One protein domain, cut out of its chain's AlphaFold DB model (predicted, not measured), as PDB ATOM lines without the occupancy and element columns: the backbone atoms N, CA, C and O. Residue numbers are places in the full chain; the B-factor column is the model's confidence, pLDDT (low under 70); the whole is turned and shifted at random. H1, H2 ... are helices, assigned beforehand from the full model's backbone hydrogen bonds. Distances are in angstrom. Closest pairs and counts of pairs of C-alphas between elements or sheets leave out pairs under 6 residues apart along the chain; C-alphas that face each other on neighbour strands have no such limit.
ATOM      1  N   THR A   3     105.408 119.937   0.943       32.22
ATOM      2  CA  THR A   3     105.512 121.333   0.491       32.22
ATOM      3  C   THR A   3     104.234 122.162   0.670       32.22
ATOM      4  O   THR A   3     104.326 123.379   0.793       32.22
ATOM      5  N   ASN A   4     103.052 121.539   0.759       38.62
ATOM      6  CA  ASN A   4     101.784 122.282   0.860       38.62
ATOM      7  C   ASN A   4     101.475 122.813   2.272       38.62
ATOM      8  O   ASN A   4     100.883 123.882   2.399       38.62
ATOM      9  N   TYR A   5     101.911 122.125   3.333       41.81
ATOM     10  CA  TYR A   5     101.637 122.535   4.721       41.81
ATOM     11  C   TYR A   5     102.529 123.690   5.203       41.81
ATOM     12  O   TYR A   5     102.113 124.493   6.043       41.81
ATOM     13  N   HIS A   6     103.742 123.784   4.646       42.91
ATOM     14  CA  HIS A   6     104.696 124.860   4.914       42.91
ATOM     15  C   HIS A   6     104.279 126.171   4.224       42.91
ATOM     16  O   HIS A   6     104.332 127.237   4.832       42.91
ATOM     17  N   TYR A   7     103.747 126.095   2.998       45.31
ATOM     18  CA  TYR A   7     103.274 127.270   2.256       45.31
ATOM     19  C   TYR A   7     102.091 127.973   2.941       45.31
ATOM     20  O   TYR A   7     102.058 129.196   3.070       45.31
ATOM     21  N   THR A   8     101.128 127.202   3.443       53.41
ATOM     22  CA  THR A   8      99.974 127.734   4.178       53.41
ATOM     23  C   THR A   8     100.361 128.282   5.559       53.41
ATOM     24  O   THR A   8      99.674 129.162   6.073       53.41
ATOM     25  N   TYR A   9     101.453 127.787   6.152       47.16
ATOM     26  CA  TYR A   9     101.994 128.270   7.426       47.16
ATOM     27  C   TYR A   9     102.665 129.636   7.249       47.16
ATOM     28  O   TYR A   9     102.315 130.587   7.944       47.16
ATOM     29  N   GLU A  10     103.532 129.771   6.242       45.22
ATOM     30  CA  GLU A  10     104.185 131.043   5.912       45.22
ATOM     31  C   GLU A  10     103.190 132.110   5.437       45.22
ATOM     32  O   GLU A  10     103.348 133.286   5.762       45.22
ATOM     33  N   MET A  11     102.119 131.722   4.735       52.91
ATOM     34  CA  MET A  11     101.031 132.647   4.393       52.91
ATOM     35  C   MET A  11     100.294 133.172   5.629       52.91
ATOM     36  O   MET A  11     100.058 134.371   5.721       52.91
ATOM     37  N   LEU A  12      99.944 132.307   6.586       50.75
ATOM     38  CA  LEU A  12      99.306 132.727   7.841       50.75
ATOM     39  C   LEU A  12     100.240 133.602   8.677       50.75
ATOM     40  O   LEU A  12      99.812 134.627   9.200       50.75
ATOM     41  N   ARG A  13     101.519 133.230   8.754       49.72
ATOM     42  CA  ARG A  13     102.559 133.998   9.436       49.72
ATOM     43  C   ARG A  13     102.709 135.392   8.828       49.72
ATOM     44  O   ARG A  13     102.681 136.373   9.561       49.72
ATOM     45  N   ARG A  14     102.783 135.500   7.496       48.97
ATOM     46  CA  ARG A  14     102.808 136.792   6.791       48.97
ATOM     47  C   ARG A  14     101.533 137.594   7.007       48.97
ATOM     48  O   ARG A  14     101.630 138.770   7.312       48.97
ATOM     49  N   PHE A  15     100.362 136.967   6.943       50.06
ATOM     50  CA  PHE A  15      99.088 137.663   7.127       50.06
ATOM     51  C   PHE A  15      98.912 138.215   8.554       50.06
ATOM     52  O   PHE A  15      98.358 139.295   8.732       50.06
ATOM     53  N   ILE A  16      99.416 137.504   9.569       49.56
ATOM     54  CA  ILE A  16      99.425 137.954  10.971       49.56
ATOM     55  C   ILE A  16     100.424 139.106  11.173       49.56
ATOM     56  O   ILE A  16     100.105 140.066  11.864       49.56
ATOM     57  N   VAL A  17     101.596 139.050  10.533       50.38
ATOM     58  CA  VAL A  17     102.636 140.093  10.630       50.38
ATOM     59  C   VAL A  17     102.282 141.356   9.828       50.38
ATOM     60  O   VAL A  17     102.551 142.465  10.280       50.38
ATOM     61  N   PRO A  27      98.397 141.186  26.442       42.97
ATOM     62  CA  PRO A  27      96.955 141.236  26.689       42.97
ATOM     63  C   PRO A  27      96.614 142.288  27.748       42.97
ATOM     64  O   PRO A  27      97.358 142.432  28.712       42.97
ATOM     65  N   LEU A  28      95.490 143.000  27.611       42.19
ATOM     66  CA  LEU A  28      95.094 144.081  28.535       42.19
ATOM     67  C   LEU A  28      95.008 143.630  30.018       42.19
ATOM     68  O   LEU A  28      94.965 144.461  30.918       42.19
ATOM     69  N   GLU A  29      94.989 142.315  30.248       41.69
ATOM     70  CA  GLU A  29      94.915 141.621  31.539       41.69
ATOM     71  C   GLU A  29      96.255 140.989  31.978       41.69
ATOM     72  O   GLU A  29      96.289 140.250  32.959       41.69
ATOM     73  N   ALA A  30      97.353 141.240  31.259       41.00
ATOM     74  CA  ALA A  30      98.672 140.700  31.574       41.00
ATOM     75  C   ALA A  30      99.163 141.238  32.924       41.00
ATOM     76  O   ALA A  30      99.273 142.453  33.126       41.00
ATOM     77  N   ASP A  31      99.461 140.335  33.857       46.09
ATOM     78  CA  ASP A  31      99.916 140.725  35.186       46.09
ATOM     79  C   ASP A  31     101.413 141.105  35.180       46.09
ATOM     80  O   ASP A  31     102.141 140.930  34.198       46.09
ATOM     81  N   MET A  32     101.902 141.651  36.295       45.50
ATOM     82  CA  MET A  32     103.297 142.092  36.435       45.50
ATOM     83  C   MET A  32     104.331 141.008  36.088       45.50
ATOM     84  O   MET A  32     105.402 141.323  35.578       45.50
ATOM     85  N   GLY A  33     104.036 139.734  36.326       47.38
ATOM     86  CA  GLY A  33     104.911 138.631  35.946       47.38
ATOM     87  C   GLY A  33     104.863 138.289  34.451       47.38
ATOM     88  O   GLY A  33     105.838 137.745  33.934       47.38
ATOM     89  N   ASP A  34     103.793 138.638  33.733       47.47
ATOM     90  CA  ASP A  34     103.708 138.476  32.277       47.47
ATOM     91  C   ASP A  34     104.573 139.533  31.591       47.47
ATOM     92  O   ASP A  34     105.312 139.226  30.655       47.47
ATOM     93  N   LEU A  35     104.575 140.748  32.149       47.94
ATOM     94  CA  LEU A  35     105.480 141.834  31.772       47.94
ATOM     95  C   LEU A  35     106.947 141.501  32.092       47.94
ATOM     96  O   LEU A  35     107.817 141.751  31.261       47.94
ATOM     97  N   ILE A  36     107.237 140.873  33.238       52.56
ATOM     98  CA  ILE A  36     108.595 140.419  33.595       52.56
ATOM     99  C   ILE A  36     109.080 139.302  32.657       52.56
ATOM    100  O   ILE A  36     110.231 139.335  32.225       52.56
ATOM    101  N   CYS A  37     108.213 138.362  32.261       46.28
ATOM    102  CA  CYS A  37     108.567 137.337  31.271       46.28
ATOM    103  C   CYS A  37     108.899 137.937  29.894       46.28
ATOM    104  O   CYS A  37     109.726 137.387  29.173       46.28
ATOM    105  N   CYS A  38     108.285 139.064  29.519       42.81
ATOM    106  CA  CYS A  38     108.603 139.779  28.278       42.81
ATOM    107  C   CYS A  38     109.975 140.480  28.311       42.81
ATOM    108  O   CYS A  38     110.524 140.772  27.252       42.81
ATOM    109  N   LEU A  39     110.527 140.743  29.500       46.00
ATOM    110  CA  LEU A  39     111.827 141.397  29.698       46.00
ATOM    111  C   LEU A  39     112.991 140.400  29.851       46.00
ATOM    112  O   LEU A  39     114.153 140.804  29.853       46.00
ATOM    113  N   GLN A  40     112.701 139.102  29.974       53.03
ATOM    114  CA  GLN A  40     113.696 138.026  30.041       53.03
ATOM    115  C   GLN A  40     113.970 137.489  28.624       53.03
ATOM    116  O   GLN A  40     113.512 136.425  28.211       53.03
ATOM    117  N   SER A  41     114.690 138.301  27.853       48.62
ATOM    118  CA  SER A  41     114.906 138.240  26.400       48.62
ATOM    119  C   SER A  41     115.838 137.118  25.896       48.62
ATOM    120  O   SER A  41     116.678 137.371  25.033       48.62
ATOM    121  N   GLY A  42     115.722 135.890  26.415       47.97
ATOM    122  CA  GLY A  42     116.566 134.751  26.002       47.97
ATOM    123  C   GLY A  42     115.792 133.477  25.651       47.97
ATOM    124  O   GLY A  42     115.886 132.994  24.529       47.97
ATOM    125  N   ASP A  43     114.976 132.970  26.579       51.56
ATOM    126  CA  ASP A  43     114.421 131.601  26.492       51.56
ATOM    127  C   ASP A  43     112.994 131.512  25.923       51.56
ATOM    128  O   ASP A  43     112.496 130.435  25.594       51.56
ATOM    129  N   SER A  44     112.295 132.640  25.790       56.25
ATOM    130  CA  SER A  44     110.862 132.638  25.460       56.25
ATOM    131  C   SER A  44     110.532 132.260  24.014       56.25
ATOM    132  O   SER A  44     109.454 131.722  23.771       56.25
ATOM    133  N   ASN A  45     111.434 132.537  23.066       66.25
ATOM    134  CA  ASN A  45     111.273 132.098  21.676       66.25
ATOM    135  C   ASN A  45     111.563 130.600  21.537       66.25
ATOM    136  O   ASN A  45     110.827 129.910  20.842       66.25
ATOM    137  N   HIS A  46     112.550 130.086  22.279       84.50
ATOM    138  CA  HIS A  46     112.905 128.667  22.265       84.50
ATOM    139  C   HIS A  46     111.735 127.780  22.704       84.50
ATOM    140  O   HIS A  46     111.409 126.812  22.027       84.50
ATOM    141  N   LEU A  47     111.026 128.150  23.780       87.31
ATOM    142  CA  LEU A  47     109.863 127.378  24.235       87.31
ATOM    143  C   LEU A  47     108.736 127.337  23.188       87.31
ATOM    144  O   LEU A  47     108.033 126.333  23.072       87.31
ATOM    145  N   PHE A  48     108.536 128.424  22.436       88.56
ATOM    146  CA  PHE A  48     107.554 128.431  21.353       88.56
ATOM    147  C   PHE A  48     108.013 127.565  20.173       88.56
ATOM    148  O   PHE A  48     107.216 126.797  19.647       88.56
ATOM    149  N   GLU A  49     109.294 127.616  19.807       89.56
ATOM    150  CA  GLU A  49     109.879 126.753  18.773       89.56
ATOM    151  C   GLU A  49     109.781 125.261  19.147       89.56
ATOM    152  O   GLU A  49     109.396 124.437  18.316       89.56
ATOM    153  N   GLU A  50     110.042 124.904  20.408       93.06
ATOM    154  CA  GLU A  50     109.858 123.543  20.931       93.06
ATOM    155  C   GLU A  50     108.392 123.106  20.895       93.06
ATOM    156  O   GLU A  50     108.085 121.984  20.480       93.06
ATOM    157  N   LEU A  51     107.474 123.996  21.289       94.06
ATOM    158  CA  LEU A  51     106.037 123.762  21.169       94.06
ATOM    159  C   LEU A  51     105.648 123.500  19.711       94.06
ATOM    160  O   LEU A  51     104.919 122.544  19.446       94.06
ATOM    161  N   GLU A  52     106.109 124.320  18.766       92.81
ATOM    162  CA  GLU A  52     105.799 124.147  17.346       92.81
ATOM    163  C   GLU A  52     106.362 122.838  16.798       92.81
ATOM    164  O   GLU A  52     105.629 122.091  16.146       92.81
ATOM    165  N   ALA A  53     107.615 122.508  17.118       90.50
ATOM    166  CA  ALA A  53     108.230 121.247  16.724       90.50
ATOM    167  C   ALA A  53     107.439 120.042  17.260       90.50
ATOM    168  O   ALA A  53     107.163 119.092  16.521       90.50
ATOM    169  N   TYR A  54     107.014 120.097  18.526       95.38
ATOM    170  CA  TYR A  54     106.187 119.064  19.145       95.38
ATOM    171  C   TYR A  54     104.808 118.950  18.483       95.38
ATOM    172  O   TYR A  54     104.389 117.855  18.107       95.38
ATOM    173  N   LEU A  55     104.108 120.070  18.278       94.19
ATOM    174  CA  LEU A  55     102.788 120.085  17.644       94.19
ATOM    175  C   LEU A  55     102.841 119.623  16.186       94.19
ATOM    176  O   LEU A  55     101.912 118.957  15.734       94.19
ATOM    177  N   GLN A  56     103.908 119.941  15.454       89.94
ATOM    178  CA  GLN A  56     104.088 119.499  14.074       89.94
ATOM    179  C   GLN A  56     104.361 117.998  13.988       89.94
ATOM    180  O   GLN A  56     103.836 117.337  13.089       89.94
ATOM    181  N   LYS A  57     105.190 117.472  14.893       91.00
ATOM    182  CA  LYS A  57     105.613 116.072  14.882       91.00
ATOM    183  C   LYS A  57     104.536 115.134  15.422       91.00
ATOM    184  O   LYS A  57     104.220 114.146  14.771       91.00
ATOM    185  N   GLU A  58     103.994 115.441  16.596       94.88
ATOM    186  CA  GLU A  58     103.112 114.530  17.337       94.88
ATOM    187  C   GLU A  58     101.622 114.835  17.100       94.88
ATOM    188  O   GLU A  58     100.768 113.997  17.374       94.88
ATOM    189  N   GLN A  59     101.291 116.033  16.599       95.69
ATOM    190  CA  GLN A  59      99.923 116.489  16.297       95.69
ATOM    191  C   GLN A  59      98.867 116.170  17.376       95.69
ATOM    192  O   GLN A  59      97.723 115.831  17.054       95.69
ATOM    193  N   PRO A  60      99.172 116.340  18.674       96.19
ATOM    194  CA  PRO A  60      98.288 115.876  19.741       96.19
ATOM    195  C   PRO A  60      96.982 116.679  19.804       96.19
ATOM    196  O   PRO A  60      95.980 116.218  20.338       96.19
ATOM    197  N   TYR A  61      96.952 117.869  19.194       95.94
ATOM    198  CA  TYR A  61      95.747 118.678  19.063       95.94
ATOM    199  C   TYR A  61      94.645 117.998  18.238       95.94
ATOM    200  O   TYR A  61      93.502 118.438  18.331       95.94
ATOM    201  N   LEU A  62      94.942 116.950  17.465       96.75
ATOM    202  CA  LEU A  62      93.943 116.157  16.741       96.75
ATOM    203  C   LEU A  62      93.197 115.163  17.643       96.75
ATOM    204  O   LEU A  62      92.123 114.697  17.272       96.75
ATOM    205  N   ASP A  63      93.693 114.891  18.853       96.19
ATOM    206  CA  ASP A  63      92.920 114.187  19.872       96.19
ATOM    207  C   ASP A  63      92.013 115.183  20.609       96.19
ATOM    208  O   ASP A  63      92.450 116.190  21.175       96.19
ATOM    209  N   TYR A  64      90.710 114.914  20.627       92.69
ATOM    210  CA  TYR A  64      89.757 115.753  21.348       92.69
ATOM    211  C   TYR A  64      89.887 115.629  22.877       92.69
ATOM    212  O   TYR A  64      89.364 116.491  23.589       92.69
ATOM    213  N   ASN A  65      90.549 114.585  23.388       92.88
ATOM    214  CA  ASN A  65      90.861 114.414  24.808       92.88
ATOM    215  C   ASN A  65      92.148 115.124  25.231       92.88
ATOM    216  O   ASN A  65      92.390 115.213  26.433       92.88
ATOM    217  N   PHE A  66      92.928 115.643  24.280       92.06
ATOM    218  CA  PHE A  66      94.157 116.370  24.555       92.06
ATOM    219  C   PHE A  66      93.900 117.616  25.398       92.06
ATOM    220  O   PHE A  66      93.034 118.446  25.086       92.06
ATOM    221  N   LYS A  67      94.679 117.760  26.467       90.50
ATOM    222  CA  LYS A  67      94.586 118.862  27.417       90.50
ATOM    223  C   LYS A  67      95.880 119.650  27.440       90.50
ATOM    224  O   LYS A  67      96.966 119.173  27.139       90.50
ATOM    225  N   ARG A  68      95.763 120.887  27.905       90.19
ATOM    226  CA  ARG A  68      96.908 121.760  28.159       90.19
ATOM    227  C   ARG A  68      97.945 121.127  29.096       90.19
ATOM    228  O   ARG A  68      99.134 121.316  28.876       90.19
ATOM    229  N   ASP A  69      97.514 120.368  30.101       90.94
ATOM    230  CA  ASP A  69      98.432 119.701  31.035       90.94
ATOM    231  C   ASP A  69      99.349 118.694  30.330       90.94
ATOM    232  O   ASP A  69     100.468 118.455  30.784       90.94
ATOM    233  N   ASP A  70      98.907 118.142  29.199       93.31
ATOM    234  CA  ASP A  70      99.719 117.248  28.380       93.31
ATOM    235  C   ASP A  70     100.852 118.024  27.688       93.31
ATOM    236  O   ASP A  70     101.976 117.535  27.644       93.31
ATOM    237  N   LEU A  71     100.608 119.269  27.245       93.44
ATOM    238  CA  LEU A  71     101.662 120.165  26.731       93.44
ATOM    239  C   LEU A  71     102.665 120.552  27.808       93.44
ATOM    240  O   LEU A  71     103.867 120.542  27.566       93.44
ATOM    241  N   ILE A  72     102.168 120.892  28.995       92.75
ATOM    242  CA  ILE A  72     103.010 121.289  30.127       92.75
ATOM    243  C   ILE A  72     103.985 120.160  30.474       92.75
ATOM    244  O   ILE A  72     105.180 120.408  30.632       92.75
ATOM    245  N   LYS A  73     103.485 118.920  30.539       93.88
ATOM    246  CA  LYS A  73     104.300 117.726  30.791       93.88
ATOM    247  C   LYS A  73     105.266 117.432  29.647       93.88
ATOM    248  O   LYS A  73     106.432 117.167  29.917       93.88
ATOM    249  N   ALA A  74     104.798 117.481  28.399       92.62
ATOM    250  CA  ALA A  74     105.616 117.162  27.229       92.62
ATOM    251  C   ALA A  74     106.786 118.138  27.038       92.62
ATOM    252  O   ALA A  74     107.867 117.721  26.638       92.62
ATOM    253  N   LEU A  75     106.576 119.418  27.353       92.38
ATOM    254  CA  LEU A  75     107.559 120.486  27.167       92.38
ATOM    255  C   LEU A  75     108.336 120.830  28.446       92.38
ATOM    256  O   LEU A  75     109.104 121.784  28.451       92.38
ATOM    257  N   GLY A  76     108.109 120.109  29.553       91.81
ATOM    258  CA  GLY A  76     108.813 120.348  30.819       91.81
ATOM    259  C   GLY A  76     108.662 121.778  31.355       91.81
ATOM    260  O   GLY A  76     109.602 122.323  31.927       91.81
ATOM    261  N   THR A  77     107.499 122.403  31.149       91.94
ATOM    262  CA  THR A  77     107.266 123.829  31.443       91.94
ATOM    263  C   THR A  77     106.136 124.026  32.461       91.94
ATOM    264  O   THR A  77     105.797 123.117  33.214       91.94
ATOM    265  N   ASN A  78     105.553 125.224  32.528       89.94
ATOM    266  CA  ASN A  78     104.342 125.520  33.291       89.94
ATOM    267  C   ASN A  78     103.334 126.325  32.449       89.94
ATOM    268  O   ASN A  78     103.659 126.848  31.383       89.94
ATOM    269  N   GLU A  79     102.098 126.424  32.943       89.12
ATOM    270  CA  GLU A  79     100.993 127.106  32.258       89.12
ATOM    271  C   GLU A  79     101.313 128.558  31.896       89.12
ATOM    272  O   GLU A  79     101.009 128.995  30.782       89.12
ATOM    273  N   ARG A  80     101.939 129.291  32.820       88.12
ATOM    274  CA  ARG A  80     102.277 130.701  32.640       88.12
ATOM    275  C   ARG A  80     103.274 130.874  31.500       88.12
ATOM    276  O   ARG A  80     103.013 131.630  30.571       88.12
ATOM    277  N   ASN A  81     104.374 130.126  31.539       87.94
ATOM    278  CA  ASN A  81     105.425 130.185  30.526       87.94
ATOM    279  C   ASN A  81     104.897 129.777  29.151       87.94
ATOM    280  O   ASN A  81     105.152 130.476  28.173       87.94
ATOM    281  N   LEU A  82     104.117 128.694  29.079       89.81
ATOM    282  CA  LEU A  82     103.528 128.220  27.829       89.81
ATOM    283  C   LEU A  82     102.553 129.246  27.233       89.81
ATOM    284  O   LEU A  82     102.601 129.532  26.038       89.81
ATOM    285  N   SER A  83     101.688 129.828  28.065       89.56
ATOM    286  CA  SER A  83     100.713 130.829  27.617       89.56
ATOM    287  C   SER A  83     101.402 132.115  27.168       89.56
ATOM    288  O   SER A  83     101.038 132.675  26.136       89.56
ATOM    289  N   ALA A  84     102.431 132.548  27.896       85.25
ATOM    290  CA  ALA A  84     103.209 133.730  27.561       85.25
ATOM    291  C   ALA A  84     104.045 133.534  26.285       85.25
ATOM    292  O   ALA A  84     104.130 134.455  25.476       85.25
ATOM    293  N   ALA A  85     104.618 132.345  26.069       87.31
ATOM    294  CA  ALA A  85     105.353 132.010  24.849       87.31
ATOM    295  C   ALA A  85     104.444 132.067  23.612       87.31
ATOM    296  O   ALA A  85     104.762 132.769  22.655       87.31
ATOM    297  N   VAL A  86     103.270 131.422  23.659       87.12
ATOM    298  CA  VAL A  86     102.285 131.495  22.562       87.12
ATOM    299  C   VAL A  86     101.782 132.924  22.364       87.12
ATOM    300  O   VAL A  86     101.767 133.422  21.241       87.12
ATOM    301  N   GLY A  87     101.417 133.611  23.449       85.25
ATOM    302  CA  GLY A  87     100.910 134.980  23.393       85.25
ATOM    303  C   GLY A  87     101.898 135.949  22.749       85.25
ATOM    304  O   GLY A  87     101.507 136.719  21.877       85.25
ATOM    305  N   ARG A  88     103.183 135.875  23.115       82.06
ATOM    306  CA  ARG A  88     104.238 136.699  22.508       82.06
ATOM    307  C   ARG A  88     104.481 136.361  21.042       82.06
ATOM    308  O   ARG A  88     104.663 137.273  20.244       82.06
ATOM    309  N   ALA A  89     104.506 135.077  20.694       83.38
ATOM    310  CA  ALA A  89     104.847 134.646  19.343       83.38
ATOM    311  C   ALA A  89     103.708 134.861  18.337       83.38
ATOM    312  O   ALA A  89     103.966 135.132  17.165       83.38
ATOM    313  N   THR A  90     102.451 134.732  18.771       82.19
ATOM    314  CA  THR A  90     101.302 134.699  17.854       82.19
ATOM    315  C   THR A  90     100.229 135.742  18.148       82.19
ATOM    316  O   THR A  90      99.283 135.843  17.370       82.19
ATOM    317  N   GLY A  91     100.281 136.435  19.290       84.31
ATOM    318  CA  GLY A  91      99.199 137.313  19.752       84.31
ATOM    319  C   GLY A  91      97.915 136.570  20.153       84.31
ATOM    320  O   GLY A  91      96.848 137.174  20.238       84.31
ATOM    321  N   LEU A  92      97.972 135.248  20.368       86.50
ATOM    322  CA  LEU A  92      96.797 134.419  20.667       86.50
ATOM    323  C   LEU A  92      96.927 133.739  22.025       86.50
ATOM    324  O   LEU A  92      98.019 133.468  22.516       86.50
ATOM    325  N   THR A  93      95.787 133.363  22.597       90.81
ATOM    326  CA  THR A  93      95.774 132.377  23.680       90.81
ATOM    327  C   THR A  93      96.152 130.999  23.131       90.81
ATOM    328  O   THR A  93      95.840 130.676  21.981       90.81
TER     329      THR A  93
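This is residues 3 to 17 and 27 to 93 of the 157 residues of the protein "Helix-turn-helix domain-containing protein" of Escherichia coli (UniProt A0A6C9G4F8). Three helices, H2, H3 and H4, are set round a core helix, H5, and a further helix, H1, lies off by itself beyond the last turn of H5. H3 meets the middle of H5 with its first residues, 44 to 48, and runs away from it at a right angle; H4 packs on the first turn of H5, and H2 on its side. The printed part has 82 residues with five named helices in the order H1 H2 H3 H4 H5 and no named strand, and its class is all helix. It is only just compact, close to loose, with a radius of gyration of the C-alphas of 13.8 A, and spans 40 by 30 by 23 A; residues 3 to 12 of H1 stick out.

H1, residues 3 to 17, begins at C-alpha 3 (105.512, 121.333, 0.491) and is 21.5 A long from first to last C-alpha. After the cut, H2 takes residues 32 to 39, 10.9 A. H3, residues 44 to 58, begins at C-alpha 44 (110.862, 132.638, 25.460) and is 21.3 A long. H4 takes residues 68 to 74, 9.9 A. H5, residues 79 to 90, is 16.3 A long and ends at C-alpha 90 (101.302, 134.699, 17.854).

H5 is the hub, touching three helices, and the helix packing is mostly crossed, with no touching pair at a shallow tilt. H3 touches H5 with residues 44 to 48 alone, about perpendicular at 90 degrees; the closest C-alphas, of Phe 48 and Ala 85, are 5.5 A apart. H4 touches residues 79 to 82 of H5 alone, about perpendicular at 84 degrees, with the C-alphas of Ile 72 and Glu 79 closest at 6.5 A. H2 touches H5 at a steep tilt of 52 degrees, the same way, with the C-alphas of Asp 34 and Ala 84 closest at 6.7 A. H3 and H4 are close but not clearly touching, with the C-alphas of Leu 51 and Leu 71 closest at 7.9 A. H1 and H5 are close but not clearly touching, with the C-alphas of Ile 16 and Thr 90 closest at 7.8 A; H1 is apart from H2, H3 and H4. In H2, H4 and H5 every O i to N i+4 pair is within hydrogen-bond range; in H1 and in H3 it is 10 of 11.

The two C-alphas farthest apart, of Thr 3 and Met 32, are 41.6 A apart. Residues 18 to 26 are not printed, and C-alphas 17 and 27 are 17.1 A apart across this cut. Of the links that are printed whole, H2 to H3 and H4 to H5 are tight and H3 to H4, nine residues, is short; residues 62 to 67 in it stand free. The mean pLDDT of the printed part is 72.7, and residues 3 to 17 and 27 to 45 are under 70.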